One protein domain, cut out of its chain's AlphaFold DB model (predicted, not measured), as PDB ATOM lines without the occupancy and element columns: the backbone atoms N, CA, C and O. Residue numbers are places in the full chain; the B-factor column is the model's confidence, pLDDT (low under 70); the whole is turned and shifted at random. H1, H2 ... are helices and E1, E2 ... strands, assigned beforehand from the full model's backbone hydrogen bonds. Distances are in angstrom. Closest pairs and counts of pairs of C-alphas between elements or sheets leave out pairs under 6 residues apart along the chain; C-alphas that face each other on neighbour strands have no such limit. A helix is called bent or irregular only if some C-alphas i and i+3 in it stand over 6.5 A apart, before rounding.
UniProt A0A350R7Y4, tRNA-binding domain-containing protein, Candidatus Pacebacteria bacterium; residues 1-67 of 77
ATOM      1  N   MET A   1      10.604  51.221 -15.886       91.38
ATOM      2  CA  MET A   1      11.348  49.942 -15.937       91.38
ATOM      3  C   MET A   1      10.406  48.839 -15.489       91.38
ATOM      4  O   MET A   1       9.651  49.080 -14.555       91.38
ATOM      5  N   VAL A   2      10.411  47.694 -16.168       96.56
ATOM      6  CA  VAL A   2       9.497  46.568 -15.915       96.56
ATOM      7  C   VAL A   2      10.282  45.386 -15.352       96.56
ATOM      8  O   VAL A   2      11.416  45.147 -15.772       96.56
ATOM      9  N   ASP A   3       9.683  44.679 -14.396       97.75
ATOM     10  CA  ASP A   3      10.245  43.493 -13.756       97.75
ATOM     11  C   ASP A   3       9.675  42.208 -14.370       97.75
ATOM     12  O   ASP A   3       8.464  41.999 -14.370       97.75
ATOM     13  N   PHE A   4      10.558  41.350 -14.877       96.94
ATOM     14  CA  PHE A   4      10.242  40.035 -15.440       96.94
ATOM     15  C   PHE A   4      10.789  38.900 -14.559       96.94
ATOM     16  O   PHE A   4      11.023  37.793 -15.038       96.94
ATOM     17  N   GLY A   5      11.047  39.169 -13.276       96.31
ATOM     18  CA  GLY A   5      11.529  38.189 -12.305       96.31
ATOM     19  C   GLY A   5      13.032  37.945 -12.424       96.31
ATOM     20  O   GLY A   5      13.798  38.351 -11.553       96.31
ATOM     21  N   THR A   6      13.478  37.297 -13.501       95.81
ATOM     22  CA  THR A   6      14.907  36.984 -13.719       95.81
ATOM     23  C   THR A   6      15.684  38.123 -14.374       95.81
ATOM     24  O   THR A   6      16.912  38.155 -14.308       95.81
ATOM     25  N   PHE A   7      14.987  39.072 -14.997       95.31
ATOM     26  CA  PHE A   7      15.583  40.240 -15.633       95.31
ATOM     27  C   PHE A   7      14.641  41.447 -15.572       95.31
ATOM     28  O   PHE A   7      13.453  41.331 -15.273       95.31
ATOM     29  N   ARG A   8      15.181  42.628 -15.882       96.69
ATOM     30  CA  ARG A   8      14.425  43.881 -16.011       96.69
ATOM     31  C   ARG A   8      14.670  44.491 -17.378       96.69
ATOM     32  O   ARG A   8      15.758  44.327 -17.922       96.69
ATOM     33  N   ARG A   9      13.676  45.199 -17.915       95.81
ATOM     34  CA  ARG A   9      13.805  45.918 -19.194       95.81
ATOM     35  C   ARG A   9      13.199  47.305 -19.153       95.81
ATOM     36  O   ARG A   9      12.243  47.578 -18.411       95.81
ATOM     37  N   THR A  10      13.734  48.174 -19.998       95.50
ATOM     38  CA  THR A  10      13.107  49.455 -20.310       95.50
ATOM     39  C   THR A  10      12.126  49.255 -21.457       95.50
ATOM     40  O   THR A  10      12.510  48.896 -22.565       95.50
ATOM     41  N   ILE A  11      10.843  49.482 -21.180       94.88
ATOM     42  CA  ILE A  11       9.774  49.455 -22.179       94.88
ATOM     43  C   ILE A  11       9.236  50.876 -22.298       94.88
ATOM     44  O   ILE A  11       8.761  51.442 -21.310       94.88
ATOM     45  N   LEU A  12       9.344  51.461 -23.488       93.44
ATOM     46  CA  LEU A  12       8.815  52.788 -23.782       93.44
ATOM     47  C   LEU A  12       7.421  52.647 -24.379       93.44
ATOM     48  O   LEU A  12       7.204  51.852 -25.293       93.44
ATOM     49  N   VAL A  13       6.480  53.437 -23.868       88.69
ATOM     50  CA  VAL A  13       5.084  53.408 -24.309       88.69
ATOM     51  C   VAL A  13       4.570  54.830 -24.496       88.69
ATOM     52  O   VAL A  13       4.806  55.708 -23.667       88.69
ATOM     53  N   GLY A  14       3.839  55.054 -25.586       87.12
ATOM     54  CA  GLY A  14       3.273  56.347 -25.982       87.12
ATOM     55  C   GLY A  14       2.048  56.810 -25.184       87.12
ATOM     56  O   GLY A  14       1.223  57.537 -25.719       87.12
ATOM     57  N   MET A  15       1.932  56.452 -23.908       84.31
ATOM     58  CA  MET A  15       0.693  56.572 -23.119       84.31
ATOM     59  C   MET A  15       0.409  57.967 -22.525       84.31
ATOM     60  O   MET A  15      -0.675  58.207 -21.995       84.31
ATOM     61  N   LYS A  16       1.341  58.928 -22.638       79.81
ATOM     62  CA  LYS A  16       1.212  60.276 -22.033       79.81
ATOM     63  C   LYS A  16       0.007  61.077 -22.547       79.81
ATOM     64  O   LYS A  16      -0.482  61.955 -21.848       79.81
ATOM     65  N   LYS A  17      -0.432  60.827 -23.783       80.62
ATOM     66  CA  LYS A  17      -1.607  61.498 -24.373       80.62
ATOM     67  C   LYS A  17      -2.909  60.731 -24.149       80.62
ATOM     68  O   LYS A  17      -3.974  61.273 -24.411       80.62
ATOM     69  N   GLU A  18      -2.813  59.480 -23.719       83.19
ATOM     70  CA  GLU A  18      -3.934  58.542 -23.668       83.19
ATOM     71  C   GLU A  18      -4.540  58.454 -22.266       83.19
ATOM     72  O   GLU A  18      -5.725  58.153 -22.123       83.19
ATOM     73  N   ARG A  19      -3.736  58.744 -21.236       83.38
ATOM     74  CA  ARG A  19      -4.112  58.695 -19.819       83.38
ATOM     75  C   ARG A  19      -3.922  60.060 -19.169       83.38
ATOM     76  O   ARG A  19      -2.969  60.768 -19.485       83.38
ATOM     77  N   GLN A  20      -4.816  60.410 -18.242       83.12
ATOM     78  CA  GLN A  20      -4.674  61.627 -17.432       83.12
ATOM     79  C   GLN A  20      -3.510  61.515 -16.441       83.12
ATOM     80  O   GLN A  20      -2.775  62.481 -16.252       83.12
ATOM     81  N   ASP A  21      -3.321  60.331 -15.854       88.31
ATOM     82  CA  ASP A  21      -2.241  60.040 -14.921       88.31
ATOM     83  C   ASP A  21      -1.522  58.746 -15.322       88.31
ATOM     84  O   ASP A  21      -2.086  57.657 -15.275       88.31
ATOM     85  N   CYS A  22      -0.252  58.852 -15.717       86.19
ATOM     86  CA  CYS A  22       0.564  57.681 -16.042       86.19
ATOM     87  C   CYS A  22       1.039  56.915 -14.798       86.19
ATOM     88  O   CYS A  22       1.569  55.818 -14.940       86.19
ATOM     89  N   SER A  23       0.903  57.463 -13.589       89.62
ATOM     90  CA  SER A  23       1.301  56.775 -12.358       89.62
ATOM     91  C   SER A  23       0.336  55.650 -11.973       89.62
ATOM     92  O   SER A  23       0.734  54.714 -11.281       89.62
ATOM     93  N   GLU A  24      -0.889  55.661 -12.509       90.62
ATOM     94  CA  GLU A  24      -1.934  54.676 -12.202       90.62
ATOM     95  C   GLU A  24      -1.555  53.233 -12.566       90.62
ATOM     96  O   GLU A  24      -2.150  52.286 -12.055       90.62
ATOM     97  N   ILE A  25      -0.580  53.043 -13.460       90.69
ATOM     98  CA  ILE A  25      -0.111  51.718 -13.883       90.69
ATOM     99  C   ILE A  25       1.035  51.176 -13.024       90.69
ATOM    100  O   ILE A  25       1.419  50.016 -13.175       90.69
ATOM    101  N   VAL A  26       1.604  51.990 -12.133       93.12
ATOM    102  CA  VAL A  26       2.698  51.562 -11.256       93.12
ATOM    103  C   VAL A  26       2.190  50.480 -10.305       93.12
ATOM    104  O   VAL A  26       1.156  50.629  -9.660       93.12
ATOM    105  N   GLY A  27       2.920  49.365 -10.229       94.56
ATOM    106  CA  GLY A  27       2.559  48.216  -9.395       94.56
ATOM    107  C   GLY A  27       1.517  47.277 -10.009       94.56
ATOM    108  O   GLY A  27       1.197  46.265  -9.393       94.56
ATOM    109  N   LYS A  28       1.008  47.560 -11.215       95.38
ATOM    110  CA  LYS A  28       0.135  46.635 -11.948       95.38
ATOM    111  C   LYS A  28       0.954  45.638 -12.766       95.38
ATOM    112  O   LYS A  28       2.037  45.959 -13.256       95.38
ATOM    113  N   GLN A  29       0.403  44.442 -12.954       96.69
ATOM    114  CA  GLN A  29       0.897  43.501 -13.958       96.69
ATOM    115  C   GLN A  29       0.401  43.899 -15.351       96.69
ATOM    116  O   GLN A  29      -0.621  44.564 -15.488       96.69
ATOM    117  N   ALA A  30       1.131  43.508 -16.389       96.75
ATOM    118  CA  ALA A  30       0.684  43.639 -17.768       96.75
ATOM    119  C   ALA A  30       1.398  42.611 -18.654       96.75
ATOM    120  O   ALA A  30       2.448  42.082 -18.282       96.75
ATOM    121  N   LEU A  31       0.840  42.349 -19.833       96.88
ATOM    122  CA  LEU A  31       1.463  41.519 -20.856       96.88
ATOM    123  C   LEU A  31       2.445  42.339 -21.701       96.88
ATOM    124  O   LEU A  31       2.128  43.437 -22.163       96.88
ATOM    125  N   PHE A  32       3.627  41.778 -21.943       96.94
ATOM    126  CA  PHE A  32       4.662  42.391 -22.770       96.94
ATOM    127  C   PHE A  32       5.216  41.397 -23.786       96.94
ATOM    128  O   PHE A  32       5.388  40.217 -23.487       96.94
ATOM    129  N   VAL A  33       5.587  41.905 -24.957       95.56
ATOM    130  CA  VAL A  33       6.360  41.169 -25.961       95.56
ATOM    131  C   VAL A  33       7.833  41.541 -25.797       95.56
ATOM    132  O   VAL A  33       8.209  42.703 -25.967       95.56
ATOM    133  N   VAL A  34       8.668  40.561 -25.444       94.62
ATOM    134  CA  VAL A  34      10.083  40.770 -25.068       94.62
ATOM    135  C   VAL A  34      11.089  40.120 -26.028       94.62
ATOM    136  O   VAL A  34      12.294  40.244 -25.840       94.62
ATOM    137  N   ASN A  35      10.642  39.435 -27.077       92.44
ATOM    138  CA  ASN A  35      11.517  38.839 -28.095       92.44
ATOM    139  C   ASN A  35      11.732  39.744 -29.324       92.44
ATOM    140  O   ASN A  35      12.266  39.285 -30.329       92.44
ATOM    141  N   LEU A  36      11.298  41.005 -29.262       91.50
ATOM    142  CA  LEU A  36      11.501  41.979 -30.333       91.50
ATOM    143  C   LEU A  36      12.913  42.564 -30.277       91.50
ATOM    144  O   LEU A  36      13.480  42.744 -29.198       91.50
ATOM    145  N   GLU A  37      13.450  42.916 -31.445       93.12
ATOM    146  CA  GLU A  37      14.679  43.699 -31.525       93.12
ATOM    147  C   GLU A  37      14.493  45.058 -30.821       93.12
ATOM    148  O   GLU A  37      13.450  45.702 -30.998       93.12
ATOM    149  N   PRO A  38      15.480  45.525 -30.032       94.38
ATOM    150  CA  PRO A  38      15.392  46.820 -29.376       94.38
ATOM    151  C   PRO A  38      15.186  47.959 -30.378       94.38
ATOM    152  O   PRO A  38      15.886  48.064 -31.387       94.38
ATOM    153  N   ARG A  39      14.256  48.867 -30.074       94.81
ATOM    154  CA  ARG A  39      13.908  49.994 -30.945       94.81
ATOM    155  C   ARG A  39      14.211  51.320 -30.267       94.81
ATOM    156  O   ARG A  39      13.718  51.592 -29.176       94.81
ATOM    157  N   LYS A  40      14.956  52.189 -30.953       93.88
ATOM    158  CA  LYS A  40      15.126  53.584 -30.530       93.88
ATOM    159  C   LYS A  40      13.853  54.384 -30.799       93.88
ATOM    160  O   LYS A  40      13.348  54.391 -31.922       93.88
ATOM    161  N   MET A  41      13.354  55.078 -29.784       91.06
ATOM    162  CA  MET A  41      12.225  55.999 -29.885       91.06
ATOM    163  C   MET A  41      12.345  57.105 -28.837       91.06
ATOM    164  O   MET A  41      12.758  56.858 -27.713       91.06
ATOM    165  N   ALA A  42      12.010  58.340 -29.221       87.88
ATOM    166  CA  ALA A  42      12.107  59.515 -28.347       87.88
ATOM    167  C   ALA A  42      13.481  59.693 -27.649       87.88
ATOM    168  O   ALA A  42      13.545  60.211 -26.542       87.88
ATOM    169  N   GLY A  43      14.575  59.268 -28.297       92.56
ATOM    170  CA  GLY A  43      15.940  59.348 -27.753       92.56
ATOM    171  C   GLY A  43      16.353  58.179 -26.852       92.56
ATOM    172  O   GLY A  43      17.534  58.042 -26.556       92.56
ATOM    173  N   GLU A  44      15.420  57.297 -26.502       93.56
ATOM    174  CA  GLU A  44      15.616  56.175 -25.585       93.56
ATOM    175  C   GLU A  44      15.476  54.828 -26.319       93.56
ATOM    176  O   GLU A  44      14.934  54.754 -27.428       93.56
ATOM    177  N   VAL A  45      15.972  53.742 -25.722       95.31
ATOM    178  CA  VAL A  45      15.837  52.378 -26.268       95.31
ATOM    179  C   VAL A  45      14.678  51.659 -25.578       95.31
ATOM    180  O   VAL A  45      14.673  51.520 -24.358       95.31
ATOM    181  N   SER A  46      13.710  51.175 -26.361       96.19
ATOM    182  CA  SER A  46      12.685  50.236 -25.896       96.19
ATOM    183  C   SER A  46      13.122  48.810 -26.197       96.19
ATOM    184  O   SER A  46      13.406  48.482 -27.348       96.19
ATOM    185  N   GLU A  47      13.132  47.949 -25.188       96.44
ATOM    186  CA  GLU A  47      13.572  46.549 -25.275       96.44
ATOM    187  C   GLU A  47      12.390  45.566 -25.332       96.44
ATOM    188  O   GLU A  47      12.488  44.405 -24.925       96.44
ATOM    189  N   GLY A  48      11.240  46.053 -25.791       95.31
ATOM    190  CA  GLY A  48      10.017  45.283 -25.943       95.31
ATOM    191  C   GLY A  48       8.815  46.182 -26.200       95.31
ATOM    192  O   GLY A  48       8.955  47.371 -26.506       95.31
ATOM    193  N   MET A  49       7.632  45.595 -26.072       94.81
ATOM    194  CA  MET A  49       6.351  46.232 -26.361       94.81
ATOM    195  C   MET A  49       5.338  45.889 -25.270       94.81
ATOM    196  O   MET A  49       5.229  44.727 -24.886       94.81
ATOM    197  N   LEU A  50       4.598  46.887 -24.784       94.62
ATOM    198  CA  LEU A  50       3.402  46.666 -23.969       94.62
ATOM    199  C   LEU A  50       2.270  46.180 -24.876       94.62
ATOM    200  O   LEU A  50       2.021  46.788 -25.913       94.62
ATOM    201  N   PHE A  51       1.594  45.106 -24.481       93.62
ATOM    202  CA  PHE A  51       0.444  44.581 -25.207       93.62
ATOM    203  C   PHE A  51      -0.839  45.101 -24.553       93.62
ATOM    204  O   PHE A  51      -1.353  44.507 -23.604       93.62
ATOM    205  N   ASP A  52      -1.312  46.262 -24.997       92.75
ATOM    206  CA  ASP A  52      -2.542  46.892 -24.517       92.75
ATOM    207  C   ASP A  52      -3.745  46.586 -25.426       92.75
ATOM    208  O   ASP A  52      -3.617  46.031 -26.518       92.75
ATOM    209  N   ILE A  53      -4.944  46.895 -24.932       93.81
ATOM    210  CA  ILE A  53      -6.206  46.656 -25.640       93.81
ATOM    211  C   ILE A  53      -6.917  47.988 -25.832       93.81
ATOM    212  O   ILE A  53      -7.119  48.729 -24.873       93.81
ATOM    213  N   GLY A  54      -7.351  48.264 -27.063       92.69
ATOM    214  CA  GLY A  54      -8.261  49.369 -27.366       92.69
ATOM    215  C   GLY A  54      -7.679  50.510 -28.200       92.69
ATOM    216  O   GLY A  54      -8.462  51.260 -28.782       92.69
ATOM    217  N   TYR A  55      -6.350  50.604 -28.359       89.38
ATOM    218  CA  TYR A  55      -5.716  51.654 -29.175       89.38
ATOM    219  C   TYR A  55      -6.283  51.708 -30.601       89.38
ATOM    220  O   TYR A  55      -6.741  52.749 -31.069       89.38
ATOM    221  N   THR A  56      -6.333  50.562 -31.282       90.25
ATOM    222  CA  THR A  56      -6.852  50.455 -32.656       90.25
ATOM    223  C   THR A  56      -8.363  50.668 -32.752       90.25
ATOM    224  O   THR A  56      -8.869  50.966 -33.832       90.25
ATOM    225  N   ASN A  57      -9.088  50.555 -31.635       93.44
ATOM    226  CA  ASN A  57     -10.519  50.839 -31.541       93.44
ATOM    227  C   ASN A  57     -10.812  52.307 -31.187       93.44
ATOM    228  O   ASN A  57     -11.980  52.677 -31.091       93.44
ATOM    229  N   GLY A  58      -9.783  53.140 -30.982       91.06
ATOM    230  CA  GLY A  58      -9.936  54.554 -30.639       91.06
ATOM    231  C   GLY A  58     -10.408  54.812 -29.205       91.06
ATOM    232  O   GLY A  58     -10.873  55.913 -28.914       91.06
ATOM    233  N   ILE A  59     -10.305  53.822 -28.314       90.81
ATOM    234  CA  ILE A  59     -10.557  53.995 -26.876       90.81
ATOM    235  C   ILE A  59      -9.230  54.149 -26.127       90.81
ATOM    236  O   ILE A  59      -8.173  53.787 -26.644       90.81
ATOM    237  N   THR A  60      -9.279  54.656 -24.894       90.00
ATOM    238  CA  THR A  60      -8.101  54.688 -24.017       90.00
ATOM    239  C   THR A  60      -7.552  53.267 -23.833       90.00
ATOM    240  O   THR A  60      -8.284  52.420 -23.312       90.00
ATOM    241  N   PRO A  61      -6.295  52.986 -24.230       92.12
ATOM    242  CA  PRO A  61      -5.753  51.639 -24.150       92.12
ATOM    243  C   PRO A  61      -5.662  51.159 -22.704       92.12
ATOM    244  O   PRO A  61      -5.136  51.861 -21.833       92.12
ATOM    245  N   VAL A  62      -6.150  49.950 -22.440       93.19
ATOM    246  CA  VAL A  62      -6.114  49.308 -21.119       93.19
ATOM    247  C   VAL A  62      -5.037  48.228 -21.067       93.19
ATOM    248  O   VAL A  62      -4.694  47.628 -22.081       93.19
ATOM    249  N   LEU A  63      -4.484  47.986 -19.875       95.06
ATOM    250  CA  LEU A  63      -3.461  46.955 -19.696       95.06
ATOM    251  C   LEU A  63      -4.082  45.571 -19.895       95.06
ATOM    252  O   LEU A  63      -5.103  45.265 -19.279       95.06
ATOM    253  N   THR A  64      -3.434  44.714 -20.681       95.50
ATOM    254  CA  THR A  64      -3.756  43.285 -20.682       95.50
ATOM    255  C   THR A  64      -3.181  42.667 -19.416       95.50
ATOM    256  O   THR A  64      -1.961  42.569 -19.288       95.50
ATOM    257  N   MET A  65      -4.038  42.280 -18.475       95.19
ATOM    258  CA  MET A  65      -3.647  41.714 -17.181       95.19
ATOM    259  C   MET A  65      -4.125  40.262 -17.066       95.19
ATOM    260  O   MET A  65      -5.168  39.928 -17.634       95.19
ATOM    261  N   PRO A  66      -3.401  39.394 -16.340       95.44
ATOM    262  CA  PRO A  66      -3.920  38.074 -15.999       95.44
ATOM    263  C   PRO A  66      -5.156  38.200 -15.090       95.44
ATOM    264  O   PRO A  66      -5.299  39.177 -14.357       95.44
ATOM    265  N   GLU A  67      -6.042  37.197 -15.105       96.06
ATOM    266  CA  GLU A  67      -7.224  37.146 -14.216       96.06
ATOM    267  C   GLU A  67      -6.831  37.154 -12.725       96.06
ATOM    268  O   GLU A  67      -7.591  37.600 -11.868       96.06
TER     269      GLU A  67
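Overview. This is residues 1 to 67 of the 77 residues of the protein "tRNA-binding domain-containing protein" of Candidatus Pacebacteria bacterium (UniProt A0A350R7Y4). A rounded body with little regular structure: the loops fold back on themselves at residues 2 to 9, 32 to 50 and 52 to 63, and the small hairpin E1 and E2 tips the second fold. H1, a short helix, sits away from E2. The printed part has 67 residues, with H1, E1 and E2 in that order, 10 residues in named elements, class mixed; the antiparallel sheet is E1 - E2. It is compact, radius of gyration of the C-alphas 12.1 A, spanning 31 by 30 by 21 A.

Arrangement. H1, residues 22 to 25, is too short for any O i to N i+4 pair; its one O i to N i+3 pair is out of range. E1, residues 39 to 41, and E2, residues 44 to 46, form an antiparallel hairpin at 138 degrees, with N 39 and O 46 within hydrogen-bond range at 2.9 A. H1 and E2 are apart.

Along the chain. H1 begins at C-alpha 22 (0.564, 57.681, -16.042) and is neither bent nor irregular, but only just: C-alphas 22 and 25 are 6.4 A apart. E1 measures 6.3 A; E2 measures 6.6 A and ends at C-alpha 46 (12.685, 50.236, -25.896).

Size, cuts and confidence. The C-alphas farthest apart, of Gly 43 and Glu 67, are 34.8 A apart. The printed part has no cut; the link from H1 to E1 is long. No printed residue is under 70.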